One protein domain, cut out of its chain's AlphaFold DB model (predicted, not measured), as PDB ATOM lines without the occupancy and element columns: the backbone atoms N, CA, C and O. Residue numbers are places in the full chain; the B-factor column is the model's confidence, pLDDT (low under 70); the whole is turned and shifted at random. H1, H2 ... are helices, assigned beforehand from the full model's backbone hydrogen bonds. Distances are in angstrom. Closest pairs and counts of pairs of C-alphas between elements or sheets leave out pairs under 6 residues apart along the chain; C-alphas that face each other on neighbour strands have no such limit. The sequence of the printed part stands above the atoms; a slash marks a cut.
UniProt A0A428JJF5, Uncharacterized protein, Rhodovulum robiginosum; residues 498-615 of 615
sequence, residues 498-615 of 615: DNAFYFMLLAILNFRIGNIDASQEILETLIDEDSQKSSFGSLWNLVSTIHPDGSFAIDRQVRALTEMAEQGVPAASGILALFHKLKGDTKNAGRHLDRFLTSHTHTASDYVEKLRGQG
ATOM      1  N   ASP A 498     142.501 297.069 213.939       95.25
ATOM      2  CA  ASP A 498     143.638 297.028 214.860       95.25
ATOM      3  C   ASP A 498     144.975 296.762 214.141       95.25
ATOM      4  O   ASP A 498     146.030 296.827 214.757       95.25
ATOM      5  N   ASN A 499     144.973 296.446 212.844       96.00
ATOM      6  CA  ASN A 499     146.150 295.917 212.160       96.00
ATOM      7  C   ASN A 499     146.942 296.986 211.394       96.00
ATOM      8  O   ASN A 499     146.704 297.224 210.206       96.00
ATOM      9  N   ALA A 500     147.940 297.589 212.052       95.62
ATOM     10  CA  ALA A 500     148.833 298.596 211.461       95.62
ATOM     11  C   ALA A 500     149.451 298.178 210.117       95.62
ATOM     12  O   ALA A 500     149.684 299.018 209.244       95.62
ATOM     13  N   PHE A 501     149.701 296.879 209.923       96.69
ATOM     14  CA  PHE A 501     150.295 296.372 208.692       96.69
ATOM     15  C   PHE A 501     149.389 296.612 207.482       96.69
ATOM     16  O   PHE A 501     149.882 297.016 206.430       96.69
ATOM     17  N   TYR A 502     148.072 296.440 207.624       97.81
ATOM     18  CA  TYR A 502     147.128 296.680 206.529       97.81
ATOM     19  C   TYR A 502     147.024 298.164 206.169       97.81
ATOM     20  O   TYR A 502     147.065 298.494 204.983       97.81
ATOM     21  N   PHE A 503     146.996 299.058 207.161       97.75
ATOM     22  CA  PHE A 503     146.997 300.506 206.917       97.75
ATOM     23  C   PHE A 503     148.283 300.967 206.224       97.75
ATOM     24  O   PHE A 503     148.228 301.725 205.255       97.75
ATOM     25  N   MET A 504     149.441 300.449 206.640       97.69
ATOM     26  CA  MET A 504     150.713 300.739 205.974       97.69
ATOM     27  C   MET A 504     150.715 300.265 204.510       97.69
ATOM     28  O   MET A 504     151.169 300.996 203.629       97.69
ATOM     29  N   LEU A 505     150.188 299.068 204.220       97.69
ATOM     30  CA  LEU A 505     150.044 298.596 202.839       97.69
ATOM     31  C   LEU A 505     149.084 299.480 202.030       97.69
ATOM     32  O   LEU A 505     149.389 299.810 200.885       97.69
ATOM     33  N   LEU A 506     147.961 299.904 202.617       98.50
ATOM     34  CA  LEU A 506     146.998 300.793 201.963       98.50
ATOM     35  C   LEU A 506     147.613 302.158 201.613       98.50
ATOM     36  O   LEU A 506     147.382 302.665 200.511       98.50
ATOM     37  N   ALA A 507     148.421 302.734 202.507       98.50
ATOM     38  CA  ALA A 507     149.140 303.980 202.246       98.50
ATOM     39  C   ALA A 507     150.133 303.834 201.085       98.50
ATOM     40  O   ALA A 507     150.170 304.685 200.194       98.50
ATOM     41  N   ILE A 508     150.895 302.733 201.053       98.19
ATOM     42  CA  ILE A 508     151.839 302.433 199.966       98.19
ATOM     43  C   ILE A 508     151.107 302.307 198.623       98.19
ATOM     44  O   ILE A 508     151.594 302.802 197.609       98.19
ATOM     45  N   LEU A 509     149.940 301.661 198.597       98.00
ATOM     46  CA  LEU A 509     149.156 301.503 197.369       98.00
ATOM     47  C   LEU A 509     148.583 302.833 196.866       98.00
ATOM     48  O   LEU A 509     148.666 303.106 195.672       98.00
ATOM     49  N   ASN A 510     148.065 303.687 197.759       98.31
ATOM     50  CA  ASN A 510     147.601 305.029 197.385       98.31
ATOM     51  C   ASN A 510     148.734 305.885 196.812       98.31
ATOM     52  O   ASN A 510     148.545 306.567 195.809       98.31
ATOM     53  N   PHE A 511     149.929 305.798 197.397       98.12
ATOM     54  CA  PHE A 511     151.094 306.500 196.870       98.12
ATOM     55  C   PHE A 511     151.448 306.062 195.440       98.12
ATOM     56  O   PHE A 511     151.727 306.910 194.597       98.12
ATOM     57  N   ARG A 512     151.389 304.756 195.138       96.31
ATOM     58  CA  ARG A 512     151.721 304.228 193.799       96.31
ATOM     59  C   ARG A 512     150.819 304.771 192.690       96.31
ATOM     60  O   ARG A 512     151.324 305.065 191.612       96.31
ATOM     61  N   ILE A 513     149.534 304.990 192.977       96.62
ATOM     62  CA  ILE A 513     148.592 305.609 192.029       96.62
ATOM     63  C   ILE A 513     148.664 307.150 192.016       96.62
ATOM     64  O   ILE A 513     147.832 307.800 191.388       96.62
ATOM     65  N   GLY A 514     149.629 307.750 192.724       96.44
ATOM     66  CA  GLY A 514     149.822 309.200 192.805       96.44
ATOM     67  C   GLY A 514     148.921 309.919 193.813       96.44
ATOM     68  O   GLY A 514     148.911 311.148 193.845       96.44
ATOM     69  N   ASN A 515     148.180 309.192 194.655       96.88
ATOM     70  CA  ASN A 515     147.319 309.776 195.682       96.88
ATOM     71  C   ASN A 515     148.122 310.074 196.962       96.88
ATOM     72  O   ASN A 515     148.027 309.367 197.969       96.88
ATOM     73  N   ILE A 516     148.976 311.099 196.873       96.31
ATOM     74  CA  ILE A 516     149.927 311.492 197.925       96.31
ATOM     75  C   ILE A 516     149.194 311.913 199.204       96.31
ATOM     76  O   ILE A 516     149.552 311.428 200.276       96.31
ATOM     77  N   ASP A 517     148.143 312.729 199.092       95.12
ATOM     78  CA  ASP A 517     147.394 313.247 200.247       95.12
ATOM     79  C   ASP A 517     146.754 312.116 201.059       95.12
ATOM     80  O   ASP A 517     146.932 312.047 202.273       95.12
ATOM     81  N   ALA A 518     146.099 311.158 200.392       96.44
ATOM     82  CA  ALA A 518     145.525 310.002 201.080       96.44
ATOM     83  C   ALA A 518     146.604 309.123 201.728       96.44
ATOM     84  O   ALA A 518     146.407 308.586 202.815       96.44
ATOM     85  N   SER A 519     147.757 308.961 201.071       97.44
ATOM     86  CA  SER A 519     148.882 308.217 201.643       97.44
ATOM     87  C   SER A 519     149.402 308.873 202.924       97.44
ATOM     88  O   SER A 519     149.645 308.187 203.917       97.44
ATOM     89  N   GLN A 520     149.524 310.202 202.908       94.69
ATOM     90  CA  GLN A 520     149.926 311.006 204.054       94.69
ATOM     91  C   GLN A 520     148.922 310.882 205.207       94.69
ATOM     92  O   GLN A 520     149.328 310.498 206.301       94.69
ATOM     93  N   GLU A 521     147.631 311.098 204.947       94.75
ATOM     94  CA  GLU A 521     146.556 311.031 205.951       94.75
ATOM     95  C   GLU A 521     146.487 309.658 206.642       94.75
ATOM     96  O   GLU A 521     146.366 309.564 207.868       94.75
ATOM     97  N   ILE A 522     146.622 308.567 205.876       96.69
ATOM     98  CA  ILE A 522     146.611 307.207 206.433       96.69
ATOM     99  C   ILE A 522     147.797 306.992 207.382       96.69
ATOM    100  O   ILE A 522     147.626 306.406 208.453       96.69
ATOM    101  N   LEU A 523     149.002 307.430 207.002       95.31
ATOM    102  CA  LEU A 523     150.188 307.253 207.843       95.31
ATOM    103  C   LEU A 523     150.190 308.177 209.066       95.31
ATOM    104  O   LEU A 523     150.652 307.748 210.121       95.31
ATOM    105  N   GLU A 524     149.669 309.400 208.947       91.12
ATOM    106  CA  GLU A 524     149.447 310.311 210.080       91.12
ATOM    107  C   GLU A 524     148.495 309.689 211.097       91.12
ATOM    108  O   GLU A 524     148.844 309.557 212.268       91.12
ATOM    109  N   THR A 525     147.348 309.191 210.631       90.50
ATOM    110  CA  THR A 525     146.371 308.500 211.484       90.50
ATOM    111  C   THR A 525     147.009 307.298 212.179       90.50
ATOM    112  O   THR A 525     146.853 307.114 213.384       90.50
ATOM    113  N   LEU A 526     147.785 306.495 211.442       90.81
ATOM    114  CA  LEU A 526     148.473 305.333 212.002       90.81
ATOM    115  C   LEU A 526     149.477 305.714 213.102       90.81
ATOM    116  O   LEU A 526     149.633 304.978 214.073       90.81
ATOM    117  N   ILE A 527     150.157 306.847 212.942       88.81
ATOM    118  CA  ILE A 527     151.080 307.412 213.926       88.81
ATOM    119  C   ILE A 527     150.330 307.928 215.160       88.81
ATOM    120  O   ILE A 527     150.726 307.636 216.290       88.81
ATOM    121  N   ASP A 528     149.270 308.707 214.956       85.31
ATOM    122  CA  ASP A 528     148.578 309.426 216.025       85.31
ATOM    123  C   ASP A 528     147.728 308.493 216.892       85.31
ATOM    124  O   ASP A 528     147.635 308.668 218.112       85.31
ATOM    125  N   GLU A 529     147.153 307.462 216.277       86.38
ATOM    126  CA  GLU A 529     146.329 306.462 216.949       86.38
ATOM    127  C   GLU A 529     147.129 305.267 217.478       86.38
ATOM    128  O   GLU A 529     146.531 304.365 218.064       86.38
ATOM    129  N   ASP A 530     148.460 305.235 217.328       86.50
ATOM    130  CA  ASP A 530     149.266 304.052 217.671       86.50
ATOM    131  C   ASP A 530     149.043 303.586 219.117       86.50
ATOM    132  O   ASP A 530     148.824 302.409 219.392       86.50
ATOM    133  N   SER A 531     148.980 304.545 220.045       81.06
ATOM    134  CA  SER A 531     148.733 304.275 221.465       81.06
ATOM    135  C   SER A 531     147.353 303.675 221.778       81.06
ATOM    136  O   SER A 531     147.150 303.149 222.872       81.06
ATOM    137  N   GLN A 532     146.404 303.766 220.844       83.69
ATOM    138  CA  GLN A 532     145.054 303.212 220.970       83.69
ATOM    139  C   GLN A 532     144.961 301.784 220.412       83.69
ATOM    140  O   GLN A 532     143.970 301.097 220.664       83.69
ATOM    141  N   LYS A 533     145.970 301.332 219.651       84.25
ATOM    142  CA  LYS A 533     146.040 299.967 219.121       84.25
ATOM    143  C   LYS A 533     146.393 298.976 220.225       84.25
ATOM    144  O   LYS A 533     146.995 299.317 221.245       84.25
ATOM    145  N   SER A 534     146.046 297.711 220.010       86.00
ATOM    146  CA  SER A 534     146.542 296.634 220.861       86.00
ATOM    147  C   SER A 534     148.068 296.535 220.771       86.00
ATOM    148  O   SER A 534     148.677 296.919 219.769       86.00
ATOM    149  N   SER A 535     148.704 295.942 221.788       84.25
ATOM    150  CA  SER A 535     150.165 295.798 221.810       84.25
ATOM    151  C   SER A 535     150.707 295.139 220.541       84.25
ATOM    152  O   SER A 535     151.726 295.579 220.026       84.25
ATOM    153  N   PHE A 536     150.018 294.131 219.992       87.12
ATOM    154  CA  PHE A 536     150.441 293.474 218.752       87.12
ATOM    155  C   PHE A 536     150.011 294.216 217.476       87.12
ATOM    156  O   PHE A 536     150.688 294.087 216.455       87.12
ATOM    157  N   GLY A 537     148.917 294.978 217.530       88.31
ATOM    158  CA  GLY A 537     148.374 295.737 216.402       88.31
ATOM    159  C   GLY A 537     149.049 297.072 216.119       88.31
ATOM    160  O   GLY A 537     148.914 297.595 215.014       88.31
ATOM    161  N   SER A 538     149.812 297.586 217.081       90.62
ATOM    162  CA  SER A 538     150.540 298.852 216.978       90.62
ATOM    163  C   SER A 538     151.567 298.898 215.834       90.62
ATOM    164  O   SER A 538     152.232 297.912 215.487       90.62
ATOM    165  N   LEU A 539     151.752 300.098 215.286       91.12
ATOM    166  CA  LEU A 539     152.886 300.499 214.464       91.12
ATOM    167  C   LEU A 539     154.204 300.230 215.195       91.12
ATOM    168  O   LEU A 539     155.133 299.711 214.573       91.12
ATOM    169  N   TRP A 540     154.301 300.518 216.500       89.62
ATOM    170  CA  TRP A 540     155.502 300.191 217.273       89.62
ATOM    171  C   TRP A 540     155.859 298.703 217.178       89.62
ATOM    172  O   TRP A 540     157.000 298.364 216.844       89.62
ATOM    173  N   ASN A 541     154.906 297.798 217.423       90.19
ATOM    174  CA  ASN A 541     155.156 296.359 217.333       90.19
ATOM    175  C   ASN A 541     155.523 295.936 215.909       90.19
ATOM    176  O   ASN A 541     156.467 295.168 215.718       90.19
ATOM    177  N   LEU A 542     154.836 296.473 214.903       92.12
ATOM    178  CA  LEU A 542     155.143 296.205 213.502       92.12
ATOM    179  C   LEU A 542     156.586 296.601 213.141       92.12
ATOM    180  O   LEU A 542     157.307 295.809 212.535       92.12
ATOM    181  N   VAL A 543     157.038 297.790 213.546       92.75
ATOM    182  CA  VAL A 543     158.380 298.305 213.223       92.75
ATOM    183  C   VAL A 543     159.472 297.650 214.080       92.75
ATOM    184  O   VAL A 543     160.605 297.514 213.618       92.75
ATOM    185  N   SER A 544     159.154 297.215 215.303       91.19
ATOM    186  CA  SER A 544     160.115 296.615 216.245       91.19
ATOM    187  C   SER A 544     160.206 295.091 216.204       91.19
ATOM    188  O   SER A 544     161.157 294.525 216.746       91.19
ATOM    189  N   THR A 545     159.274 294.411 215.533       90.81
ATOM    190  CA  THR A 545     159.310 292.953 215.403       90.81
ATOM    191  C   THR A 545     160.517 292.508 214.576       90.81
ATOM    192  O   THR A 545     160.581 292.736 213.366       90.81
ATOM    193  N   ILE A 546     161.439 291.793 215.229       89.94
ATOM    194  CA  ILE A 546     162.580 291.114 214.607       89.94
ATOM    195  C   ILE A 546     162.284 289.616 214.538       89.94
ATOM    196  O   ILE A 546     161.927 288.968 215.524       89.94
ATOM    197  N   HIS A 547     162.431 289.049 213.353       86.38
ATOM    198  CA  HIS A 547     162.248 287.632 213.111       86.38
ATOM    199  C   HIS A 547     163.480 286.811 213.529       86.38
ATOM    200  O   HIS A 547     164.583 287.346 213.619       86.38
ATOM    201  N   PRO A 548     163.350 285.483 213.728       79.31
ATOM    202  CA  PRO A 548     164.478 284.629 214.125       79.31
ATOM    203  C   PRO A 548     165.672 284.615 213.155       79.31
ATOM    204  O   PRO A 548     166.758 284.189 213.533       79.31
ATOM    205  N   ASP A 549     165.475 285.038 211.905       82.56
ATOM    206  CA  ASP A 549     166.537 285.193 210.901       82.56
ATOM    207  C   ASP A 549     167.223 286.574 210.944       82.56
ATOM    208  O   ASP A 549     168.119 286.834 210.145       82.56
ATOM    209  N   GLY A 550     166.821 287.446 211.872       87.25
ATOM    210  CA  GLY A 550     167.350 288.797 212.051       87.25
ATOM    211  C   GLY A 550     166.695 289.866 211.172       87.25
ATOM    212  O   GLY A 550     167.040 291.037 211.315       87.25
ATOM    213  N   SER A 551     165.766 289.500 210.283       90.94
ATOM    214  CA  SER A 551     165.010 290.474 209.480       90.94
ATOM    215  C   SER A 551     163.923 291.172 210.300       90.94
ATOM    216  O   SER A 551     163.346 290.577 211.210       90.94
ATOM    217  N   PHE A 552     163.624 292.428 209.973       92.25
ATOM    218  CA  PHE A 552     162.503 293.172 210.552       92.25
ATOM    219  C   PHE A 552     161.215 292.897 209.774       92.25
ATOM    220  O   PHE A 552     161.240 292.721 208.553       92.25
ATOM    221  N   ALA A 553     160.068 292.931 210.457       90.88
ATOM    222  CA  ALA A 553     158.769 292.679 209.826       90.88
ATOM    223  C   ALA A 553     158.439 293.656 208.682       90.88
ATOM    224  O   ALA A 553     157.769 293.263 207.725       90.88
ATOM    225  N   ILE A 554     158.951 294.893 208.741       94.12
ATOM    226  CA  ILE A 554     158.729 295.919 207.711       94.12
ATOM    227  C   ILE A 554     159.797 295.968 206.613       94.12
ATOM    228  O   ILE A 554     159.709 296.829 205.739       94.12
ATOM    229  N   ASP A 555     160.818 295.099 206.628       93.62
ATOM    230  CA  ASP A 555     161.966 295.206 205.706       93.62
ATOM    231  C   ASP A 555     161.529 295.272 204.227       93.62
ATOM    232  O   ASP A 555     162.145 295.971 203.420       93.62
ATOM    233  N   ARG A 556     160.422 294.605 203.860       91.75
ATOM    234  CA  ARG A 556     159.866 294.631 202.494       91.75
ATOM    235  C   ARG A 556     159.254 295.982 202.104       91.75
ATOM    236  O   ARG A 556     159.151 296.272 200.915       91.75
ATOM    237  N   GLN A 557     158.841 296.795 203.074       95.69
ATOM    238  CA  GLN A 557     158.168 298.079 202.868       95.69
ATOM    239  C   GLN A 557     159.116 299.277 202.961       95.69
ATOM    240  O   GLN A 557     158.800 300.328 202.408       95.69
ATOM    241  N   VAL A 558     160.297 299.120 203.571       96.31
ATOM    242  CA  VAL A 558     161.288 300.199 203.766       96.31
ATOM    243  C   VAL A 558     161.601 300.950 202.474       96.31
ATOM    244  O   VAL A 558     161.670 302.178 202.481       96.31
ATOM    245  N   ARG A 559     161.757 300.239 201.349       97.00
ATOM    246  CA  ARG A 559     162.030 300.879 200.055       97.00
ATOM    247  C   ARG A 559     160.890 301.806 199.627       97.00
ATOM    248  O   ARG A 559     161.150 302.961 199.313       97.00
ATOM    249  N   ALA A 560     159.649 301.319 199.659       97.06
ATOM    250  CA  ALA A 560     158.482 302.118 199.288       97.06
ATOM    251  C   ALA A 560     158.310 303.319 200.229       97.06
ATOM    252  O   ALA A 560     158.119 304.434 199.764       97.06
ATOM    253  N   LEU A 561     158.483 303.121 201.540       97.94
ATOM    254  CA  LEU A 561     158.446 304.210 202.521       97.94
ATOM    255  C   LEU A 561     159.541 305.259 202.268       97.94
ATOM    256  O   LEU A 561     159.321 306.444 202.499       97.94
ATOM    257  N   THR A 562     160.715 304.844 201.786       97.56
ATOM    258  CA  THR A 562     161.810 305.768 201.445       97.56
ATOM    259  C   THR A 562     161.446 306.612 200.228       97.56
ATOM    260  O   THR A 562     161.596 307.831 200.268       97.56
ATOM    261  N   GLU A 563     160.903 305.982 199.184       97.62
ATOM    262  CA  GLU A 563     160.418 306.673 197.982       97.62
ATOM    263  C   GLU A 563     159.294 307.668 198.335       97.62
ATOM    264  O   GLU A 563     159.346 308.828 197.929       97.62
ATOM    265  N   MET A 564     158.344 307.259 199.183       97.62
ATOM    266  CA  MET A 564     157.277 308.110 199.729       97.62
ATOM    267  C   MET A 564     157.831 309.321 200.490       97.62
ATOM    268  O   MET A 564     157.448 310.464 200.233       97.62
ATOM    269  N   ALA A 565     158.784 309.084 201.392       95.06
ATOM    270  CA  ALA A 565     159.439 310.128 202.169       95.06
ATOM    271  C   ALA A 565     160.175 311.150 201.290       95.06
ATOM    272  O   ALA A 565     160.325 312.304 201.686       95.06
ATOM    273  N   GLU A 566     160.703 310.741 200.139       94.06
ATOM    274  CA  GLU A 566     161.400 311.620 199.191       94.06
ATOM    275  C   GLU A 566     160.448 312.399 198.282       94.06
ATOM    276  O   GLU A 566     160.806 313.485 197.830       94.06
ATOM    277  N   GLN A 567     159.236 311.889 198.063       93.69
ATOM    278  CA  GLN A 567     158.260 312.429 197.113       93.69
ATOM    279  C   GLN A 567     157.060 313.110 197.788       93.69
ATOM    280  O   GLN A 567     155.987 313.207 197.203       93.69
ATOM    281  N   GLY A 568     157.244 313.624 199.006       87.12
ATOM    282  CA  GLY A 568     156.245 314.484 199.646       87.12
ATOM    283  C   GLY A 568     155.234 313.767 200.540       87.12
ATOM    284  O   GLY A 568     154.162 314.314 200.759       87.12
ATOM    285  N   VAL A 569     155.578 312.601 201.103       94.06
ATOM    286  CA  VAL A 569     154.825 311.958 202.201       94.06
ATOM    287  C   VAL A 569     155.671 311.982 203.480       94.06
ATOM    288  O   VAL A 569     156.394 311.020 203.780       94.06
ATOM    289  N   PRO A 570     155.680 313.082 204.248       91.50
ATOM    290  CA  PRO A 570     156.568 313.186 205.393       91.50
ATOM    291  C   PRO A 570     156.259 312.197 206.518       91.50
ATOM    292  O   PRO A 570     157.200 311.792 207.197       91.50
ATOM    293  N   ALA A 571     155.011 311.735 206.677       92.38
ATOM    294  CA  ALA A 571     154.659 310.729 207.687       92.38
ATOM    295  C   ALA A 571     155.444 309.417 207.507       92.38
ATOM    296  O   ALA A 571     155.864 308.793 208.485       92.38
ATOM    297  N   ALA A 572     155.781 309.054 206.263       96.25
ATOM    298  CA  ALA A 572     156.671 307.929 205.977       96.25
ATOM    299  C   ALA A 572     158.082 308.133 206.563       96.25
ATOM    300  O   ALA A 572     158.721 307.176 207.006       96.25
ATOM    301  N   SER A 573     158.560 309.383 206.635       94.06
ATOM    302  CA  SER A 573     159.832 309.712 207.291       94.06
ATOM    303  C   SER A 573     159.775 309.478 208.799       94.06
ATOM    304  O   SER A 573     160.758 309.007 209.362       94.06
ATOM    305  N   GLY A 574     158.636 309.723 209.453       91.25
ATOM    306  CA  GLY A 574     158.462 309.405 210.874       91.25
ATOM    307  C   GLY A 574     158.681 307.913 211.152       91.25
ATOM    308  O   GLY A 574     159.513 307.538 211.984       91.25
ATOM    309  N   ILE A 575     158.020 307.053 210.371       94.38
ATOM    310  CA  ILE A 575     158.144 305.589 210.477       94.38
ATOM    311  C   ILE A 575     159.589 305.133 210.208       94.38
ATOM    312  O   ILE A 575     160.146 304.327 210.957       94.38
ATOM    313  N   LEU A 576     160.237 305.674 209.168       95.94
ATOM    314  CA  LEU A 576     161.635 305.360 208.850       95.94
ATOM    315  C   LEU A 576     162.606 305.816 209.942       95.94
ATOM    316  O   LEU A 576     163.585 305.117 210.217       95.94
ATOM    317  N   ALA A 577     162.348 306.955 210.587       93.19
ATOM    318  CA  ALA A 577     163.162 307.426 211.700       93.19
ATOM    319  C   ALA A 577     163.143 306.417 212.859       93.19
ATOM    320  O   ALA A 577     164.201 306.088 213.407       93.19
ATOM    321  N   LEU A 578     161.964 305.871 213.185       90.31
ATOM    322  CA  LEU A 578     161.817 304.808 214.178       90.31
ATOM    323  C   LEU A 578     162.580 303.537 213.768       90.31
ATOM    324  O   LEU A 578     163.371 303.010 214.552       90.31
ATOM    325  N   PHE A 579     162.395 303.079 212.532       94.69
ATOM    326  CA  PHE A 579     163.061 301.887 212.008       94.69
ATOM    327  C   PHE A 579     164.594 301.980 212.060       94.69
ATOM    328  O   PHE A 579     165.259 301.109 212.626       94.69
ATOM    329  N   HIS A 580     165.178 303.056 211.520       94.38
ATOM    330  CA  HIS A 580     166.633 303.242 211.514       94.38
ATOM    331  C   HIS A 580     167.203 303.347 212.930       94.38
ATOM    332  O   HIS A 580     168.277 302.812 213.207       94.38
ATOM    333  N   LYS A 581     166.460 303.964 213.853       90.88
ATOM    334  CA  LYS A 581     166.840 304.036 215.263       90.88
ATOM    335  C   LYS A 581     166.929 302.654 215.909       90.88
ATOM    336  O   LYS A 581     167.902 302.392 216.611       90.88
ATOM    337  N   LEU A 582     165.968 301.764 215.646       90.50
ATOM    338  CA  LEU A 582     165.991 300.382 216.146       90.50
ATOM    339  C   LEU A 582     167.141 299.557 215.552       90.50
ATOM    340  O   LEU A 582     167.674 298.676 216.222       90.50
ATOM    341  N   LYS A 583     167.583 299.883 214.334       91.31
ATOM    342  CA  LYS A 583     168.784 299.294 213.715       91.31
ATOM    343  C   LYS A 583     170.106 299.891 214.211       91.31
ATOM    344  O   LYS A 583     171.163 299.434 213.786       91.31
ATOM    345  N   GLY A 584     170.066 300.904 215.079       90.75
ATOM    346  CA  GLY A 584     171.257 301.621 215.546       90.75
ATOM    347  C   GLY A 584     171.853 302.597 214.521       90.75
ATOM    348  O   GLY A 584     172.956 303.099 214.726       90.75
ATOM    349  N   ASP A 585     171.142 302.898 213.434       92.81
ATOM    350  CA  ASP A 585     171.560 303.836 212.388       92.81
ATOM    351  C   ASP A 585     171.111 305.263 212.731       92.81
ATOM    352  O   ASP A 585     170.122 305.797 212.220       92.81
ATOM    353  N   THR A 586     171.841 305.887 213.656       90.69
ATOM    354  CA  THR A 586     171.508 307.212 214.204       90.69
ATOM    355  C   THR A 586     171.526 308.321 213.153       90.69
ATOM    356  O   THR A 586     170.751 309.271 213.256       90.69
ATOM    357  N   LYS A 587     172.366 308.194 212.120       92.69
ATOM    358  CA  LYS A 587     172.490 309.182 211.043       92.69
ATOM    359  C   LYS A 587     171.226 309.234 210.189       92.69
ATOM    360  O   LYS A 587     170.673 310.315 209.985       92.69
ATOM    361  N   ASN A 588     170.769 308.085 209.684       92.50
ATOM    362  CA  ASN A 588     169.547 308.055 208.882       92.50
ATOM    363  C   ASN A 588     168.309 308.317 209.744       92.50
ATOM    364  O   ASN A 588     167.410 309.023 209.288       92.50
ATOM    365  N   ALA A 589     168.296 307.852 210.999       91.56
ATOM    366  CA  ALA A 589     167.223 308.167 211.936       91.56
ATOM    367  C   ALA A 589     167.046 309.684 212.123       91.56
ATOM    368  O   ALA A 589     165.930 310.180 211.992       91.56
ATOM    369  N   GLY A 590     168.136 310.428 212.358       87.50
ATOM    370  CA  GLY A 590     168.097 311.890 212.493       87.50
ATOM    371  C   GLY A 590     167.604 312.586 211.223       87.50
ATOM    372  O   GLY A 590     166.680 313.387 211.281       87.50
ATOM    373  N   ARG A 591     168.133 312.199 210.055       91.06
ATOM    374  CA  ARG A 591     167.724 312.773 208.761       91.06
ATOM    375  C   ARG A 591     166.224 312.615 208.487       91.06
ATOM    376  O   ARG A 591     165.588 313.543 207.993       91.06
ATOM    377  N   HIS A 592     165.672 311.431 208.749       92.88
ATOM    378  CA  HIS A 592     164.245 311.176 208.549       92.88
ATOM    379  C   HIS A 592     163.385 311.871 209.613       92.88
ATOM    380  O   HIS A 592     162.313 312.377 209.281       92.88
ATOM    381  N   LEU A 593     163.871 311.972 210.854       89.31
ATOM    382  CA  LEU A 593     163.191 312.722 211.907       89.31
ATOM    383  C   LEU A 593     163.085 314.209 211.550       89.31
ATOM    384  O   LEU A 593     161.989 314.755 211.596       89.31
ATOM    385  N   ASP A 594     164.173 314.844 211.115       86.69
ATOM    386  CA  ASP A 594     164.161 316.257 210.717       86.69
ATOM    387  C   ASP A 594     163.134 316.510 209.603       86.69
ATOM    388  O   ASP A 594     162.330 317.438 209.686       86.69
ATOM    389  N   ARG A 595     163.093 315.630 208.592       87.19
ATOM    390  CA  ARG A 595     162.113 315.717 207.499       87.19
ATOM    391  C   ARG A 595     160.670 315.609 208.006       87.19
ATOM    392  O   ARG A 595     159.820 316.394 207.588       87.19
ATOM    393  N   PHE A 596     160.394 314.681 208.919       87.94
ATOM    394  CA  PHE A 596     159.073 314.537 209.537       87.94
ATOM    395  C   PHE A 596     158.657 315.815 210.291       87.94
ATOM    396  O   PHE A 596     157.580 316.355 210.050       87.94
ATOM    397  N   LEU A 597     159.548 316.386 211.105       82.31
ATOM    398  CA  LEU A 597     159.261 317.580 211.913       82.31
ATOM    399  C   LEU A 597     159.078 318.861 211.104       82.31
ATOM    400  O   LEU A 597     158.329 319.740 211.510       82.31
ATOM    401  N   THR A 598     159.744 318.991 209.956       75.88
ATOM    402  CA  THR A 598     159.586 320.183 209.100       75.88
ATOM    403  C   THR A 598     158.197 320.322 208.469       75.88
ATOM    404  O   THR A 598     157.903 321.350 207.869       75.88
ATOM    405  N   SER A 599     157.349 319.301 208.595       67.88
ATOM    406  CA  SER A 599     156.047 319.205 207.926       67.88
ATOM    407  C   SER A 599     154.886 318.847 208.859       67.88
ATOM    408  O   SER A 599     153.744 319.111 208.502       67.88
ATOM    409  N   HIS A 600     155.162 318.284 210.041       64.81
ATOM    410  CA  HIS A 600     154.159 317.964 211.057       64.81
ATOM    411  C   HIS A 600     154.174 319.004 212.177       64.81
ATOM    412  O   HIS A 600     155.227 319.429 212.646       64.81
ATOM    413  N   THR A 601     152.993 319.394 212.649       57.66
ATOM    414  CA  THR A 601     152.795 320.435 213.673       57.66
ATOM    415  C   THR A 601     153.112 319.981 215.106       57.66
ATOM    416  O   THR A 601     153.023 320.787 216.035       57.66
ATOM    417  N   HIS A 602     153.508 318.720 215.309       53.44
ATOM    418  CA  HIS A 602     153.842 318.143 216.616       53.44
ATOM    419  C   HIS A 602     155.356 318.072 216.870       53.44
ATOM    420  O   HIS A 602     156.157 317.873 215.958       53.44
ATOM    421  N   THR A 603     155.768 318.232 218.133       53.66
ATOM    422  CA  THR A 603     157.191 318.230 218.503       53.66
ATOM    423  C   THR A 603     157.786 316.815 218.493       53.66
ATOM    424  O   THR A 603     157.125 315.829 218.819       53.66
ATOM    425  N   ALA A 604     159.075 316.701 218.158       49.25
ATOM    426  CA  ALA A 604     159.807 315.427 218.094       49.25
ATOM    427  C   ALA A 604     159.827 314.646 219.410       49.25
ATOM    428  O   ALA A 604     159.928 313.418 219.402       49.25
ATOM    429  N   SER A 605     159.774 315.381 220.526       50.03
ATOM    430  CA  SER A 605     159.759 314.820 221.874       50.03
ATOM    431  C   SER A 605     158.476 314.032 222.097       50.03
ATOM    432  O   SER A 605     158.552 312.871 222.484       50.03
ATOM    433  N   ASP A 606     157.327 314.602 221.725       55.69
ATOM    434  CA  ASP A 606     156.023 313.955 221.869       55.69
ATOM    435  C   ASP A 606     155.894 312.732 220.954       55.69
ATOM    436  O   ASP A 606     155.386 311.705 221.382       55.69
ATOM    437  N   TYR A 607     156.397 312.796 219.715       63.66
ATOM    438  CA  TYR A 607     156.363 311.676 218.761       63.66
ATOM    439  C   TYR A 607     157.170 310.465 219.253       63.66
ATOM    440  O   TYR A 607     156.707 309.326 219.234       63.66
ATOM    441  N   VAL A 608     158.390 310.709 219.742       54.97
ATOM    442  CA  VAL A 608     159.285 309.647 220.211       54.97
ATOM    443  C   VAL A 608     158.909 309.152 221.610       54.97
ATOM    444  O   VAL A 608     159.093 307.965 221.874       54.97
ATOM    445  N   GLU A 609     158.399 310.004 222.506       59.00
ATOM    446  CA  GLU A 609     157.872 309.574 223.809       59.00
ATOM    447  C   GLU A 609     156.531 308.843 223.683       59.00
ATOM    448  O   GLU A 609     156.381 307.803 224.320       59.00
ATOM    449  N   LYS A 610     155.607 309.278 222.808       56.91
ATOM    450  CA  LYS A 610     154.355 308.547 222.521       56.91
ATOM    451  C   LYS A 610     154.625 307.130 222.018       56.91
ATOM    452  O   LYS A 610     154.001 306.194 222.502       56.91
ATOM    453  N   LEU A 611     155.599 306.958 221.120       52.88
ATOM    454  CA  LEU A 611     155.982 305.640 220.590       52.88
ATOM    455  C   LEU A 611     156.801 304.790 221.584       52.88
ATOM    456  O   LEU A 611     156.911 303.581 221.412       52.88
ATOM    457  N   ARG A 612     157.399 305.397 222.623       51.22
ATOM    458  CA  ARG A 612     158.182 304.705 223.671       51.22
ATOM    459  C   ARG A 612     157.383 304.392 224.940       51.22
ATOM    460  O   ARG A 612     157.831 303.561 225.723       51.22
ATOM    461  N   GLY A 613     156.254 305.063 225.166       44.62
ATOM    462  CA  GLY A 613     155.474 305.009 226.408       44.62
ATOM    463  C   GLY A 613     154.673 303.724 226.651       44.62
ATOM    464  O   GLY A 613     153.944 303.660 227.635       44.62
ATOM    465  N   GLN A 614     154.794 302.708 225.791       43.47
ATOM    466  CA  GLN A 614     154.121 301.410 225.923       43.47
ATOM    467  C   GLN A 614     155.139 300.264 226.040       43.47
ATOM    468  O   GLN A 614     155.186 299.363 225.203       43.47
ATOM    469  N   GLY A 615     155.996 300.351 227.061       30.86
ATOM    470  CA  GLY A 615     156.912 299.285 227.480       30.86
ATOM    471  C   GLY A 615     156.376 298.509 228.669       30.86
ATOM    472  O   GLY A 615     155.953 299.181 229.637       30.86
TER     473      GLY A 615
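What this domain is: This is residues 498 to 615 of the 615 residues of an uncharacterized protein of Rhodovulum robiginosum (UniProt A0A428JJF5). Seven helices make a compact, rounded cluster round H5: H6 packs side by side with H5, the hairpin of H1 and H2 lies away from H6, and H3 and H4 each join H1 to H5. H7 is only loosely placed at the edge, and a long loop, residues 545 to 557, links H3 to H4. The 118 printed residues hold H1 to H7 in that order and no named strand: all helix, with a radius of gyration of the C-alphas of 13.1 A and spans of 35 by 28 by 27 A.

Where its parts are: H5, residues 570 to 582, is 19.2 A long, from C-alpha 570 at (156.568, 313.186, 205.393). H6 is residues 586 to 597, 16.2 A. H4 is residues 558 to 566 and H3 residues 539 to 544. H1, residues 500 to 512, 18.8 A, begins at (148.833, 298.596, 211.461); H2 is residues 516 to 528, 18.3 A. H7, residues 604 to 612, ends at (158.182, 304.705, 223.671).

How they stand to each other: H5 is the hub. It touches H6 in a hairpin at a shallow tilt of 24 degrees, opposite ways, C-alphas 577 and 589 closest at 4.1 A. It touches H4 at a steep 45 degrees, Ala 565 to Ser 573, C-alphas 5.2 A. H2 touches residues 570 to 572 of H5 alone, C-alphas 523 and 571 closest at 5.7 A. H1 and H2 touch as a hairpin at 17 degrees, C-alphas 507 and 519 closest at 4.3 A; H1 and H5 are apart. H7 touches no helix. In each helix every O i to N i+4 pair is within hydrogen-bond range.

The domain as a whole: The C-alphas farthest apart, Asp 549 and Thr 601, are 37.9 A apart. The printed part has no cut; H3 to H4 is the long link. Residues 599 to 615 have pLDDT under 70.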